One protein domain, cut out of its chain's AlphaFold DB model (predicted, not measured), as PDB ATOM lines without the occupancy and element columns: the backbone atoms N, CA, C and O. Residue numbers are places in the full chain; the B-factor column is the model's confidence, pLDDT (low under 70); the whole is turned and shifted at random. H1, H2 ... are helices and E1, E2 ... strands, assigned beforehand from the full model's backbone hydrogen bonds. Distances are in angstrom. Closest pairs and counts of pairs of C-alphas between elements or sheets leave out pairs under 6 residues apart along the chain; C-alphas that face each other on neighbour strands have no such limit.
ATOM      1  N   LEU A   3      41.598 -19.369  42.494       98.12
ATOM      2  CA  LEU A   3      41.313 -18.585  43.693       98.12
ATOM      3  C   LEU A   3      41.782 -19.347  44.938       98.12
ATOM      4  O   LEU A   3      41.396 -20.493  45.162       98.12
ATOM      5  N   ILE A   4      42.608 -18.697  45.754       98.19
ATOM      6  CA  ILE A   4      43.106 -19.222  47.024       98.19
ATOM      7  C   ILE A   4      42.486 -18.429  48.172       98.19
ATOM      8  O   ILE A   4      42.754 -17.234  48.327       98.19
ATOM      9  N   ASN A   5      41.698 -19.121  48.991       97.69
ATOM     10  CA  ASN A   5      41.092 -18.587  50.202       97.69
ATOM     11  C   ASN A   5      41.879 -19.039  51.439       97.69
ATOM     12  O   ASN A   5      42.003 -20.241  51.691       97.69
ATOM     13  N   LEU A   6      42.373 -18.076  52.219       97.50
ATOM     14  CA  LEU A   6      43.131 -18.315  53.451       97.50
ATOM     15  C   LEU A   6      42.281 -18.306  54.733       97.50
ATOM     16  O   LEU A   6      42.821 -18.498  55.821       97.50
ATOM     17  N   GLN A   7      40.980 -18.043  54.621       95.69
ATOM     18  CA  GLN A   7      40.073 -17.951  55.763       95.69
ATOM     19  C   GLN A   7      39.676 -19.331  56.298       95.69
ATOM     20  O   GLN A   7      39.672 -20.330  55.571       95.69
ATOM     21  N   GLU A   8      39.288 -19.371  57.568       94.75
ATOM     22  CA  GLU A   8      38.562 -20.501  58.151       94.75
ATOM     23  C   GLU A   8      37.040 -20.314  57.986       94.75
ATOM     24  O   GLU A   8      36.557 -19.184  58.052       94.75
ATOM     25  N   PRO A   9      36.249 -21.379  57.757       94.19
ATOM     26  CA  PRO A   9      34.791 -21.267  57.780       94.19
ATOM     27  C   PRO A   9      34.294 -20.697  59.115       94.19
ATOM     28  O   PRO A   9      34.743 -21.128  60.178       94.19
ATOM     29  N   GLY A  10      33.376 -19.733  59.067       92.88
ATOM     30  CA  GLY A  10      32.874 -19.017  60.243       92.88
ATOM     31  C   GLY A  10      33.796 -17.898  60.739       92.88
ATOM     32  O   GLY A  10      33.434 -17.179  61.671       92.88
ATOM     33  N   GLU A  11      34.978 -17.727  60.139       90.81
ATOM     34  CA  GLU A  11      35.889 -16.635  60.474       90.81
ATOM     35  C   GLU A  11      35.220 -15.286  60.190       90.81
ATOM     36  O   GLU A  11      34.668 -15.075  59.110       90.81
ATOM     37  N   HIS A  12      35.314 -14.356  61.148       87.50
ATOM     38  CA  HIS A  12      34.780 -12.995  61.008       87.50
ATOM     39  C   HIS A  12      33.261 -12.946  60.745       87.50
ATOM     40  O   HIS A  12      32.780 -12.043  60.069       87.50
ATOM     41  N   SER A  13      32.480 -13.863  61.333       88.50
ATOM     42  CA  SER A  13      31.012 -13.940  61.167       88.50
ATOM     43  C   SER A  13      30.228 -12.684  61.559       88.50
ATOM     44  O   SER A  13      29.088 -12.514  61.136       88.50
ATOM     45  N   ASN A  14      30.838 -11.794  62.344       87.94
ATOM     46  CA  ASN A  14      30.256 -10.521  62.770       87.94
ATOM     47  C   ASN A  14      30.862  -9.309  62.037       87.94
ATOM     48  O   ASN A  14      30.613  -8.168  62.427       87.94
ATOM     49  N   CYS A  15      31.701  -9.529  61.021       84.56
ATOM     50  CA  CYS A  15      32.400  -8.476  60.293       84.56
ATOM     51  C   CYS A  15      32.006  -8.508  58.810       84.56
ATOM     52  O   CYS A  15      32.469  -9.351  58.047       84.56
ATOM     53  N   GLY A  16      31.188  -7.540  58.392       82.94
ATOM     54  CA  GLY A  16      30.732  -7.414  57.005       82.94
ATOM     55  C   GLY A  16      29.398  -8.124  56.739       82.94
ATOM     56  O   GLY A  16      28.591  -8.261  57.660       82.94
ATOM     57  N   PRO A  17      29.121  -8.501  55.477       83.75
ATOM     58  CA  PRO A  17      27.908  -9.229  55.116       83.75
ATOM     59  C   PRO A  17      27.804 -10.578  55.845       83.75
ATOM     60  O   PRO A  17      28.840 -11.153  56.189       83.75
ATOM     61  N   PRO A  18      26.582 -11.106  56.043       88.50
ATOM     62  CA  PRO A  18      26.384 -12.437  56.604       88.50
ATOM     63  C   PRO A  18      27.174 -13.502  55.837       88.50
ATOM     64  O   PRO A  18      27.364 -13.400  54.624       88.50
ATOM     65  N   LEU A  19      27.630 -14.526  56.557       92.62
ATOM     66  CA  LEU A  19      28.267 -15.683  55.940       92.62
ATOM     67  C   LEU A  19      27.200 -16.606  55.351       92.62
ATOM     68  O   LEU A  19      26.152 -16.817  55.961       92.62
ATOM     69  N   GLU A  20      27.508 -17.198  54.204       92.75
ATOM     70  CA  GLU A  20      26.714 -18.267  53.612       92.75
ATOM     71  C   GLU A  20      26.721 -19.489  54.533       92.75
ATOM     72  O   GLU A  20      27.783 -19.973  54.940       92.75
ATOM     73  N   GLU A  21      25.535 -20.009  54.848       90.12
ATOM     74  CA  GLU A  21      25.371 -21.105  55.811       90.12
ATOM     75  C   GLU A  21      26.090 -22.388  55.370       90.12
ATOM     76  O   GLU A  21      26.646 -23.105  56.203       90.12
ATOM     77  N   SER A  22      26.111 -22.670  54.062       92.50
ATOM     78  CA  SER A  22      26.698 -23.895  53.507       92.50
ATOM     79  C   SER A  22      28.228 -23.899  53.556       92.50
ATOM     80  O   SER A  22      28.841 -24.947  53.765       92.50
ATOM     81  N   SER A  23      28.857 -22.737  53.353       93.88
ATOM     82  CA  SER A  23      30.308 -22.623  53.178       93.88
ATOM     83  C   SER A  23      31.023 -22.044  54.399       93.88
ATOM     84  O   SER A  23      32.209 -22.311  54.596       93.88
ATOM     85  N   GLY A  24      30.328 -21.240  55.209       94.56
ATOM     86  CA  GLY A  24      30.929 -20.444  56.274       94.56
ATOM     87  C   GLY A  24      31.811 -19.297  55.764       94.56
ATOM     88  O   GLY A  24      32.637 -18.795  56.522       94.56
ATOM     89  N   PHE A  25      31.676 -18.883  54.503       94.56
ATOM     90  CA  PHE A  25      32.363 -17.726  53.917       94.56
ATOM     91  C   PHE A  25      31.346 -16.693  53.426       94.56
ATOM     92  O   PHE A  25      30.162 -16.983  53.331       94.56
ATOM     93  N   SER A  26      31.788 -15.495  53.043       92.44
ATOM     94  CA  SER A  26      30.912 -14.458  52.463       92.44
ATOM     95  C   SER A  26      30.442 -14.758  51.027       92.44
ATOM     96  O   SER A  26      29.914 -13.884  50.344       92.44
ATOM     97  N   TYR A  27      30.705 -15.969  50.540       93.50
ATOM     98  CA  TYR A  27      30.333 -16.463  49.223       93.50
ATOM     99  C   TYR A  27      30.276 -17.995  49.240       93.50
ATOM    100  O   TYR A  27      30.904 -18.655  50.077       93.50
ATOM    101  N   GLU A  28      29.600 -18.584  48.257       95.50
ATOM    102  CA  GLU A  28      29.657 -20.023  48.020       95.50
ATOM    103  C   GLU A  28      30.791 -20.357  47.029       95.50
ATOM    104  O   GLU A  28      30.744 -19.923  45.874       95.50
ATOM    105  N   PRO A  29      31.814 -21.148  47.419       96.38
ATOM    106  CA  PRO A  29      32.928 -21.489  46.528       96.38
ATOM    107  C   PRO A  29      32.509 -22.178  45.225       96.38
ATOM    108  O   PRO A  29      33.220 -22.094  44.223       96.38
ATOM    109  N   LYS A  30      31.349 -22.849  45.233       96.25
ATOM    110  CA  LYS A  30      30.772 -23.522  44.069       96.25
ATOM    111  C   LYS A  30      30.583 -22.575  42.887       96.25
ATOM    112  O   LYS A  30      30.876 -22.971  41.765       96.25
ATOM    113  N   ILE A  31      30.220 -21.317  43.138       96.69
ATOM    114  CA  ILE A  31      30.028 -20.302  42.093       96.69
ATOM    115  C   ILE A  31      31.303 -20.127  41.256       96.69
ATOM    116  O   ILE A  31      31.230 -19.985  40.040       96.69
ATOM    117  N   PHE A  32      32.483 -20.179  41.879       97.25
ATOM    118  CA  PHE A  32      33.751 -20.093  41.155       97.25
ATOM    119  C   PHE A  32      34.011 -21.346  40.319       97.25
ATOM    120  O   PHE A  32      34.364 -21.239  39.147       97.25
ATOM    121  N   MET A  33      33.787 -22.526  40.897       96.62
ATOM    122  CA  MET A  33      34.012 -23.800  40.211       96.62
ATOM    123  C   MET A  33      33.076 -23.981  39.010       96.62
ATOM    124  O   MET A  33      33.528 -24.419  37.958       96.62
ATOM    125  N   ASP A  34      31.814 -23.564  39.137       97.94
ATOM    126  CA  ASP A  34      30.825 -23.566  38.050       97.94
ATOM    127  C   ASP A  34      31.207 -22.617  36.893       97.94
ATOM    128  O   ASP A  34      30.672 -22.737  35.796       97.94
ATOM    129  N   ASN A  35      32.129 -21.676  37.130       97.38
ATOM    130  CA  ASN A  35      32.639 -20.711  36.151       97.38
ATOM    131  C   ASN A  35      34.116 -20.974  35.782       97.38
ATOM    132  O   ASN A  35      34.855 -20.040  35.465       97.38
ATOM    133  N   ASP A  36      34.572 -22.229  35.860       96.38
ATOM    134  CA  ASP A  36      35.935 -22.657  35.497       96.38
ATOM    135  C   ASP A  36      37.060 -21.939  36.282       96.38
ATOM    136  O   ASP A  36      38.189 -21.721  35.805       96.38
ATOM    137  N   ILE A  37      36.766 -21.559  37.529       97.44
ATOM    138  CA  ILE A  37      37.740 -21.025  38.482       97.44
ATOM    139  C   ILE A  37      38.024 -22.087  39.545       97.44
ATOM    140  O   ILE A  37      37.182 -22.410  40.382       97.44
ATOM    141  N   TYR A  38      39.254 -22.602  39.548       97.19
ATOM    142  CA  TYR A  38      39.713 -23.549  40.559       97.19
ATOM    143  C   TYR A  38      39.767 -22.874  41.924       97.19
ATOM    144  O   TYR A  38      40.396 -21.826  42.073       97.19
ATOM    145  N   PHE A  39      39.159 -23.491  42.929       97.69
ATOM    146  CA  PHE A  39      39.120 -22.963  44.285       97.69
ATOM    147  C   PHE A  39      39.928 -23.845  45.239       97.69
ATOM    148  O   PHE A  39      39.709 -25.052  45.312       97.69
ATOM    149  N   TYR A  40      40.831 -23.233  46.008       97.44
ATOM    150  CA  TYR A  40      41.571 -23.899  47.079       97.44
ATOM    151  C   TYR A  40      41.368 -23.154  48.396       97.44
ATOM    152  O   TYR A  40      41.684 -21.966  48.493       97.44
ATOM    153  N   ASN A  41      40.901 -23.855  49.430       97.00
ATOM    154  CA  ASN A  41      40.852 -23.311  50.785       97.00
ATOM    155  C   ASN A  41      41.999 -23.868  51.632       97.00
ATOM    156  O   ASN A  41      41.998 -25.035  52.017       97.00
ATOM    157  N   PHE A  42      42.958 -23.001  51.945       96.56
ATOM    158  CA  PHE A  42      44.055 -23.294  52.855       96.56
ATOM    159  C   PHE A  42      43.859 -22.511  54.142       96.56
ATOM    160  O   PHE A  42      44.199 -21.335  54.221       96.56
ATOM    161  N   LYS A  43      43.310 -23.178  55.152       94.44
ATOM    162  CA  LYS A  43      43.026 -22.569  56.450       94.44
ATOM    163  C   LYS A  43      44.297 -21.978  57.059       94.44
ATOM    164  O   LYS A  43      45.250 -22.700  57.349       94.44
ATOM    165  N   TRP A  44      44.288 -20.669  57.272       95.75
ATOM    166  CA  TRP A  44      45.327 -19.955  57.995       95.75
ATOM    167  C   TRP A  44      44.643 -19.066  59.025       95.75
ATOM    168  O   TRP A  44      44.164 -17.985  58.688       95.75
ATOM    169  N   LYS A  45      44.613 -19.525  60.280       91.94
ATOM    170  CA  LYS A  45      43.983 -18.812  61.394       91.94
ATOM    171  C   LYS A  45      44.476 -17.369  61.487       91.94
ATOM    172  O   LYS A  45      45.679 -17.104  61.408       91.94
ATOM    173  N   ASP A  46      43.545 -16.435  61.650       87.75
ATOM    174  CA  ASP A  46      43.890 -15.018  61.700       87.75
ATOM    175  C   ASP A  46      44.800 -14.692  62.893       87.75
ATOM    176  O   ASP A  46      44.686 -15.289  63.966       87.75
ATOM    177  N   PHE A  47      45.733 -13.759  62.680       83.94
ATOM    178  CA  PHE A  47      46.765 -13.359  63.651       83.94
ATOM    179  C   PHE A  47      47.663 -14.492  64.181       83.94
ATOM    180  O   PHE A  47      48.371 -14.299  65.167       83.94
ATOM    181  N   CYS A  48      47.661 -15.658  63.535       88.62
ATOM    182  CA  CYS A  48      48.501 -16.793  63.899       88.62
ATOM    183  C   CYS A  48      49.519 -17.099  62.800       88.62
ATOM    184  O   CYS A  48      49.316 -16.786  61.623       88.62
ATOM    185  N   ASP A  49      50.602 -17.764  63.187       88.19
ATOM    186  CA  ASP A  49      51.569 -18.307  62.240       88.19
ATOM    187  C   ASP A  49      51.053 -19.604  61.603       88.19
ATOM    188  O   ASP A  49      50.136 -20.263  62.098       88.19
ATOM    189  N   ILE A  50      51.675 -19.978  60.488       93.81
ATOM    190  CA  ILE A  50      51.449 -21.239  59.783       93.81
ATOM    191  C   ILE A  50      52.738 -22.064  59.797       93.81
ATOM    192  O   ILE A  50      53.840 -21.512  59.799       93.81
ATOM    193  N   SER A  51      52.623 -23.395  59.795       94.88
ATOM    194  CA  SER A  51      53.805 -24.259  59.716       94.88
ATOM    195  C   SER A  51      54.554 -24.053  58.394       94.88
ATOM    196  O   SER A  51      53.939 -23.805  57.352       94.88
ATOM    197  N   LEU A  52      55.882 -24.207  58.411       93.81
ATOM    198  CA  LEU A  52      56.696 -24.082  57.200       93.81
ATOM    199  C   LEU A  52      56.268 -25.080  56.113       93.81
ATOM    200  O   LEU A  52      56.216 -24.713  54.942       93.81
ATOM    201  N   ASN A  53      55.920 -26.313  56.492       96.25
ATOM    202  CA  ASN A  53      55.457 -27.333  55.550       96.25
ATOM    203  C   ASN A  53      54.163 -26.894  54.858       96.25
ATOM    204  O   ASN A  53      54.108 -26.858  53.633       96.25
ATOM    205  N   SER A  54      53.170 -26.450  55.635       96.00
ATOM    206  CA  SER A  54      51.911 -25.941  55.087       96.00
ATOM    207  C   SER A  54      52.138 -24.720  54.191       96.00
ATOM    208  O   SER A  54      51.560 -24.639  53.113       96.00
ATOM    209  N   LEU A  55      53.023 -23.793  54.579       96.94
ATOM    210  CA  LEU A  55      53.372 -22.642  53.744       96.94
ATOM    211  C   LEU A  55      53.979 -23.073  52.402       96.94
ATOM    212  O   LEU A  55      53.597 -22.551  51.355       96.94
ATOM    213  N   ILE A  56      54.913 -24.027  52.424       96.50
ATOM    214  CA  ILE A  56      55.553 -24.561  51.219       96.50
ATOM    215  C   ILE A  56      54.524 -25.243  50.313       96.50
ATOM    216  O   ILE A  56      54.570 -25.043  49.098       96.50
ATOM    217  N   ASP A  57      53.592 -26.010  50.874       97.38
ATOM    218  CA  ASP A  57      52.551 -26.686  50.098       97.38
ATOM    219  C   ASP A  57      51.653 -25.680  49.368       97.38
ATOM    220  O   ASP A  57      51.428 -25.810  48.162       97.38
ATOM    221  N   ILE A  58      51.236 -24.606  50.048       97.81
ATOM    222  CA  ILE A  58      50.449 -23.531  49.427       97.81
ATOM    223  C   ILE A  58      51.256 -22.838  48.322       97.81
ATOM    224  O   ILE A  58      50.748 -22.600  47.226       97.81
ATOM    225  N   VAL A  59      52.533 -22.533  48.574       98.00
ATOM    226  CA  VAL A  59      53.418 -21.883  47.595       98.00
ATOM    227  C   VAL A  59      53.625 -22.747  46.347       98.00
ATOM    228  O   VAL A  59      53.654 -22.208  45.238       98.00
ATOM    229  N   LYS A  60      53.719 -24.075  46.487       97.56
ATOM    230  CA  LYS A  60      53.780 -24.996  45.340       97.56
ATOM    231  C   LYS A  60      52.502 -24.930  44.503       97.56
ATOM    232  O   LYS A  60      52.596 -24.828  43.281       97.56
ATOM    233  N   VAL A  61      51.332 -24.913  45.147       97.62
ATOM    234  CA  VAL A  61      50.041 -24.763  44.452       97.62
ATOM    235  C   VAL A  61      49.947 -23.414  43.738       97.62
ATOM    236  O   VAL A  61      49.519 -23.372  42.587       97.62
ATOM    237  N   ILE A  62      50.422 -22.325  44.351       98.12
ATOM    238  CA  ILE A  62      50.513 -21.011  43.689       98.12
ATOM    239  C   ILE A  62      51.423 -21.078  42.464       98.12
ATOM    240  O   ILE A  62      51.051 -20.582  41.403       98.12
ATOM    241  N   SER A  63      52.609 -21.682  42.595       97.75
ATOM    242  CA  SER A  63      53.567 -21.787  41.492       97.75
ATOM    243  C   SER A  63      52.958 -22.511  40.297       97.75
ATOM    244  O   SER A  63      53.041 -22.002  39.183       97.75
ATOM    245  N   PHE A  64      52.295 -23.644  40.536       97.12
ATOM    246  CA  PHE A  64      51.585 -24.371  39.489       97.12
ATOM    247  C   PHE A  64      50.415 -23.555  38.917       97.12
ATOM    248  O   PHE A  64      50.278 -23.435  37.705       97.12
ATOM    249  N   GLY A  65      49.600 -22.927  39.770       96.88
ATOM    250  CA  GLY A  65      48.463 -22.112  39.338       96.88
ATOM    251  C   GLY A  65      48.859 -20.932  38.444       96.88
ATOM    252  O   GLY A  65      48.123 -20.599  37.519       96.88
ATOM    253  N   ILE A  66      50.030 -20.331  38.680       97.06
ATOM    254  CA  ILE A  66      50.587 -19.266  37.832       97.06
ATOM    255  C   ILE A  66      51.037 -19.812  36.472       97.06
ATOM    256  O   ILE A  66      50.867 -19.145  35.455       97.06
ATOM    257  N   GLU A  67      51.582 -21.027  36.427       96.44
ATOM    258  CA  GLU A  67      51.954 -21.682  35.166       96.44
ATOM    259  C   GLU A  67      50.722 -22.051  34.325       96.44
ATOM    260  O   GLU A  67      50.795 -22.036  33.099       96.44
ATOM    261  N   GLN A  68      49.575 -22.308  34.964       95.62
ATOM    262  CA  GLN A  68      48.299 -22.573  34.285       95.62
ATOM    263  C   GLN A  68      47.480 -21.304  33.975       95.62
ATOM    264  O   GLN A  68      46.491 -21.370  33.243       95.62
ATOM    265  N   GLY A  69      47.840 -20.140  34.527       96.38
ATOM    266  CA  GLY A  69      47.128 -18.888  34.283       96.38
ATOM    267  C   GLY A  69      47.228 -17.880  35.427       96.38
ATOM    268  O   GLY A  69      48.293 -17.608  35.971       96.38
ATOM    269  N   LYS A  70      46.103 -17.238  35.760       96.94
ATOM    270  CA  LYS A  70      46.042 -16.205  36.807       96.94
ATOM    271  C   LYS A  70      45.661 -16.814  38.154       96.94
ATOM    272  O   LYS A  70      44.759 -17.650  38.209       96.94
ATOM    273  N   VAL A  71      46.284 -16.317  39.223       98.25
ATOM    274  CA  VAL A  71      45.981 -16.684  40.613       98.25
ATOM    275  C   VAL A  71      45.531 -15.446  41.388       98.25
ATOM    276  O   VAL A  71      46.221 -14.428  41.383       98.25
ATOM    277  N   ALA A  72      44.394 -15.544  42.069       97.62
ATOM    278  CA  ALA A  72      43.946 -14.594  43.079       97.62
ATOM    279  C   ALA A  72      44.083 -15.222  44.471       97.62
ATOM    280  O   ALA A  72      43.800 -16.403  44.657       97.62
ATOM    281  N   ILE A  73      44.525 -14.434  45.449       97.69
ATOM    282  CA  ILE A  73      44.744 -14.873  46.832       97.69
ATOM    283  C   ILE A  73      44.061 -13.865  47.747       97.69
ATOM    284  O   ILE A  73      44.299 -12.665  47.603       97.69
ATOM    285  N   HIS A  74      43.276 -14.330  48.715       96.38
ATOM    286  CA  HIS A  74      42.698 -13.454  49.729       96.38
ATOM    287  C   HIS A  74      42.643 -14.113  51.114       96.38
ATOM    288  O   HIS A  74      42.690 -15.332  51.264       96.38
ATOM    289  N   CYS A  75      42.582 -13.267  52.138       94.56
ATOM    290  CA  CYS A  75      42.106 -13.608  53.475       94.56
ATOM    291  C   CYS A  75      40.841 -12.772  53.732       94.56
ATOM    292  O   CYS A  75      40.117 -12.493  52.782       94.56
ATOM    293  N   HIS A  76      40.582 -12.324  54.960       92.75
ATOM    294  CA  HIS A  76      39.474 -11.400  55.206       92.75
ATOM    295  C   HIS A  76      39.748  -9.990  54.638       92.75
ATOM    296  O   HIS A  76      39.176  -9.595  53.629       92.75
ATOM    297  N   ALA A  77      40.698  -9.248  55.220       89.12
ATOM    298  CA  ALA A  77      41.028  -7.881  54.782       89.12
ATOM    299  C   ALA A  77      42.036  -7.823  53.617       89.12
ATOM    300  O   ALA A  77      42.434  -6.749  53.176       89.12
ATOM    301  N   GLY A  78      42.560  -8.972  53.186       84.94
ATOM    302  CA  GLY A  78      43.619  -9.040  52.180       84.94
ATOM    303  C   GLY A  78      44.968  -8.467  52.631       84.94
ATOM    304  O   GLY A  78      45.866  -8.366  51.806       84.94
ATOM    305  N   LEU A  79      45.165  -8.109  53.907       85.25
ATOM    306  CA  LEU A  79      46.366  -7.408  54.384       85.25
ATOM    307  C   LEU A  79      47.477  -8.353  54.871       85.25
ATOM    308  O   LEU A  79      48.496  -8.480  54.196       85.25
ATOM    309  N   GLY A  80      47.281  -9.026  56.008       91.81
ATOM    310  CA  GLY A  80      48.316  -9.833  56.674       91.81
ATOM    311  C   GLY A  80      48.670 -11.118  55.924       91.81
ATOM    312  O   GLY A  80      49.633 -11.154  55.162       91.81
ATOM    313  N   ARG A  81      47.865 -12.171  56.118       95.94
ATOM    314  CA  ARG A  81      48.083 -13.523  55.564       95.94
ATOM    315  C   ARG A  81      48.330 -13.516  54.052       95.94
ATOM    316  O   ARG A  81      49.299 -14.103  53.579       95.94
ATOM    317  N   THR A  82      47.518 -12.768  53.301       96.69
ATOM    318  CA  THR A  82      47.688 -12.615  51.848       96.69
ATOM    319  C   THR A  82      49.043 -12.013  51.484       96.69
ATOM    320  O   THR A  82      49.725 -12.538  50.608       96.69
ATOM    321  N   GLY A  83      49.460 -10.934  52.153       96.06
ATOM    322  CA  GLY A  83      50.738 -10.283  51.867       96.06
ATOM    323  C   GLY A  83      51.926 -11.184  52.204       96.06
ATOM    324  O   GLY A  83      52.853 -11.305  51.402       96.06
ATOM    325  N   THR A  84      51.860 -11.869  53.348       96.06
ATOM    326  CA  THR A  84      52.873 -12.841  53.778       96.06
ATOM    327  C   THR A  84      53.014 -13.981  52.774       96.06
ATOM    328  O   THR A  84      54.132 -14.316  52.388       96.06
ATOM    329  N   LEU A  85      51.901 -14.543  52.293       97.56
ATOM    330  CA  LEU A  85      51.929 -15.634  51.323       97.56
ATOM    331  C   LEU A  85      52.493 -15.199  49.963       97.56
ATOM    332  O   LEU A  85      53.305 -15.916  49.379       97.56
ATOM    333  N   ILE A  86      52.120 -14.009  49.477       97.50
ATOM    334  CA  ILE A  86      52.686 -13.459  48.237       97.50
ATOM    335  C   ILE A  86      54.196 -13.246  48.397       97.50
ATOM    336  O   ILE A  86      54.965 -13.634  47.520       97.50
ATOM    337  N   ALA A  87      54.648 -12.685  49.523       97.56
ATOM    338  CA  ALA A  87      56.075 -12.517  49.789       97.56
ATOM    339  C   ALA A  87      56.811 -13.869  49.835       97.56
ATOM    340  O   ALA A  87      57.877 -13.998  49.230       97.56
ATOM    341  N   ALA A  88      56.232 -14.890  50.474       97.62
ATOM    342  CA  ALA A  88      56.786 -16.244  50.504       97.62
ATOM    343  C   ALA A  88      56.911 -16.849  49.095       97.62
ATOM    344  O   ALA A  88      57.955 -17.409  48.756       97.62
ATOM    345  N   TYR A  89      55.894 -16.670  48.247       98.12
ATOM    346  CA  TYR A  89      55.951 -17.084  46.845       98.12
ATOM    347  C   TYR A  89      57.074 -16.371  46.073       98.12
ATOM    348  O   TYR A  89      57.825 -17.025  45.349       98.12
ATOM    349  N   LEU A  90      57.243 -15.055  46.246       97.94
ATOM    350  CA  LEU A  90      58.307 -14.302  45.569       97.94
ATOM    351  C   LEU A  90      59.703 -14.791  45.972       97.94
ATOM    352  O   LEU A  90      60.566 -14.958  45.111       97.94
ATOM    353  N   ILE A  91      59.914 -15.070  47.261       98.19
ATOM    354  CA  ILE A  91      61.169 -15.645  47.764       98.19
ATOM    355  C   ILE A  91      61.397 -17.030  47.148       98.19
ATOM    356  O   ILE A  91      62.491 -17.322  46.669       98.19
ATOM    357  N   TYR A  92      60.362 -17.874  47.115       97.19
ATOM    358  CA  TYR A  92      60.440 -19.213  46.536       97.19
ATOM    359  C   TYR A  92      60.783 -19.185  45.039       97.19
ATOM    360  O   TYR A  92      61.695 -19.893  44.608       97.19
ATOM    361  N   ARG A  93      60.092 -18.348  44.253       97.12
ATOM    362  CA  ARG A  93      60.231 -18.292  42.790       97.12
ATOM    363  C   ARG A  93      61.499 -17.575  42.339       97.12
ATOM    364  O   ARG A  93      62.170 -18.059  41.433       97.12
ATOM    365  N   TYR A  94      61.816 -16.430  42.941       97.06
ATOM    366  CA  TYR A  94      62.892 -15.548  42.476       97.06
ATOM    367  C   TYR A  94      64.160 -15.616  43.325       97.06
ATOM    368  O   TYR A  94      65.141 -14.958  42.990       97.06
ATOM    369  N   ARG A  95      64.156 -16.383  44.426       96.88
ATOM    370  CA  ARG A  95      65.295 -16.505  45.355       96.88
ATOM    371  C   ARG A  95      65.800 -15.148  45.861       96.88
ATOM    372  O   ARG A  95      66.986 -14.970  46.122       96.88
ATOM    373  N   CYS A  96      64.895 -14.179  45.986       96.06
ATOM    374  CA  CYS A  96      65.222 -12.841  46.450       96.06
ATOM    375  C   CYS A  96      65.275 -12.772  47.983       96.06
ATOM    376  O   CYS A  96      64.720 -13.610  48.694       96.06
ATOM    377  N   GLU A  97      65.942 -11.740  48.503       97.88
ATOM    378  CA  GLU A  97      65.986 -11.495  49.944       97.88
ATOM    379  C   GLU A  97      64.576 -11.233  50.508       97.88
ATOM    380  O   GLU A  97      63.825 -10.442  49.924       97.88
ATOM    381  N   PRO A  98      64.231 -11.777  51.691       97.06
ATOM    382  CA  PRO A  98      62.906 -11.595  52.284       97.06
ATOM    383  C   PRO A  98      62.478 -10.131  52.430       97.06
ATOM    384  O   PRO A  98      61.333  -9.782  52.150       97.06
ATOM    385  N   ARG A  99      63.411  -9.240  52.797       97.50
ATOM    386  CA  ARG A  99      63.142  -7.796  52.903       97.50
ATOM    387  C   ARG A  99      62.721  -7.186  51.565       97.50
ATOM    388  O   ARG A  99      61.803  -6.371  51.539       97.50
ATOM    389  N   LYS A 100      63.346  -7.599  50.457       97.69
ATOM    390  CA  LYS A 100      62.997  -7.128  49.108       97.69
ATOM    391  C   LYS A 100      61.598  -7.602  48.715       97.69
ATOM    392  O   LYS A 100      60.813  -6.792  48.231       97.69
ATOM    393  N   ALA A 101      61.259  -8.863  48.990       97.88
ATOM    394  CA  ALA A 101      59.924  -9.404  48.727       97.88
ATOM    395  C   ALA A 101      58.830  -8.664  49.516       97.88
ATOM    396  O   ALA A 101      57.839  -8.227  48.934       97.88
ATOM    397  N   ILE A 102      59.030  -8.460  50.823       97.12
ATOM    398  CA  ILE A 102      58.076  -7.743  51.683       97.12
ATOM    399  C   ILE A 102      57.881  -6.300  51.203       97.12
ATOM    400  O   ILE A 102      56.745  -5.844  51.070       97.12
ATOM    401  N   ASN A 103      58.974  -5.586  50.918       97.44
ATOM    402  CA  ASN A 103      58.906  -4.206  50.436       97.44
ATOM    403  C   ASN A 103      58.198  -4.117  49.082       97.44
ATOM    404  O   ASN A 103      57.371  -3.229  48.886       97.44
ATOM    405  N   PHE A 104      58.468  -5.061  48.177       97.25
ATOM    406  CA  PHE A 104      57.782  -5.130  46.894       97.25
ATOM    407  C   PHE A 104      56.269  -5.299  47.075       97.25
ATOM    408  O   PHE A 104      55.508  -4.504  46.528       97.25
ATOM    409  N   VAL A 105      55.827  -6.260  47.894       96.44
ATOM    410  CA  VAL A 105      54.396  -6.489  48.164       96.44
ATOM    411  C   VAL A 105      53.733  -5.252  48.771       96.44
ATOM    412  O   VAL A 105      52.643  -4.879  48.348       96.44
ATOM    413  N   ARG A 106      54.394  -4.586  49.726       95.25
ATOM    414  CA  ARG A 106      53.885  -3.351  50.342       95.25
ATOM    415  C   ARG A 106      53.795  -2.187  49.355       95.25
ATOM    416  O   ARG A 106      52.865  -1.407  49.454       95.25
ATOM    417  N   SER A 107      54.722  -2.081  48.399       95.81
ATOM    418  CA  SER A 107      54.728  -1.000  47.398       95.81
ATOM    419  C   SER A 107      53.626  -1.104  46.336       95.81
ATOM    420  O   SER A 107      53.417  -0.168  45.570       95.81
ATOM    421  N   LYS A 108      52.966  -2.262  46.235       90.19
ATOM    422  CA  LYS A 108      51.937  -2.563  45.229       90.19
ATOM    423  C   LYS A 108      50.529  -2.610  45.822       90.19
ATOM    424  O   LYS A 108      49.635  -3.178  45.198       90.19
TER     425      LYS A 108
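This is residues 3 to 108 of the 109 residues of the protein "Tyrosine phosphatase domain-containing 1-like protein" of Sarcoptes scabiei (UniProt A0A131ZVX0). A small wall of three short parallel strands has the long helix H2 over one face; H3 starts at the sheet and leads away to H4, which packs on it. At the other end of the longest axis lie little H1 and a long loop within residues 6 to 29. The 106 printed residues hold E1, H1, E2, H2, E3, H3 and H4 in that order, mostly helix, with sheet order E2 E1 E3. The whole is compact, with a radius of gyration of the C-alphas of 14.3 A and spans of 42 by 30 by 27 A.

Start at E1, residues 3 to 5, the inner strand. Beside it find E2, residues 38 to 41, parallel at 12 degrees, with N 3 and O 38 2.8 A apart, within hydrogen-bond range. E3, residues 71 to 74, is its other parallel neighbour, at 22 degrees, with N 4 and O 72 at 2.8 A. H1, residues 30 to 33, only grazes the sheet. H2, residues 52 to 68, runs along the strands at a height over the sheet of 10.4 A. H3, residues 80 to 94, touches H2, closest at C-alphas 59 and 89, 5.5 A. H4, residues 98 to 107, touches H3 at a steep tilt of 56 degrees, opposite ways, closest at C-alphas 87 and 101, 5.1 A. E1, H1, E2 is a strand-helix-strand unit, two parallel neighbour strands with a helix between; E2, H2, E3 is a split one, with E1 between its strands; both crossovers are right-handed. H2 and H3 on one face of the sheet make two layers. Every O i to N i+4 pair is within hydrogen-bond range in H2, H3 and H4; H1 is too short for one.

Find C-alpha 3 at (41.313, -18.585, 43.693), where E1 begins. H2 runs 24.5 A from C-alpha 52 at (56.696, -24.082, 57.200), H3 21.1 A and H4 14.2 A, to C-alpha 107 at (54.728, -1.000, 47.398).

The C-alphas of Glu 21 and Glu 97, the two farthest apart, are 42.1 A apart. The printed part has no cut; the link E1 to H1, 24 residues, is long. No printed residue is under 70 in pLDDT.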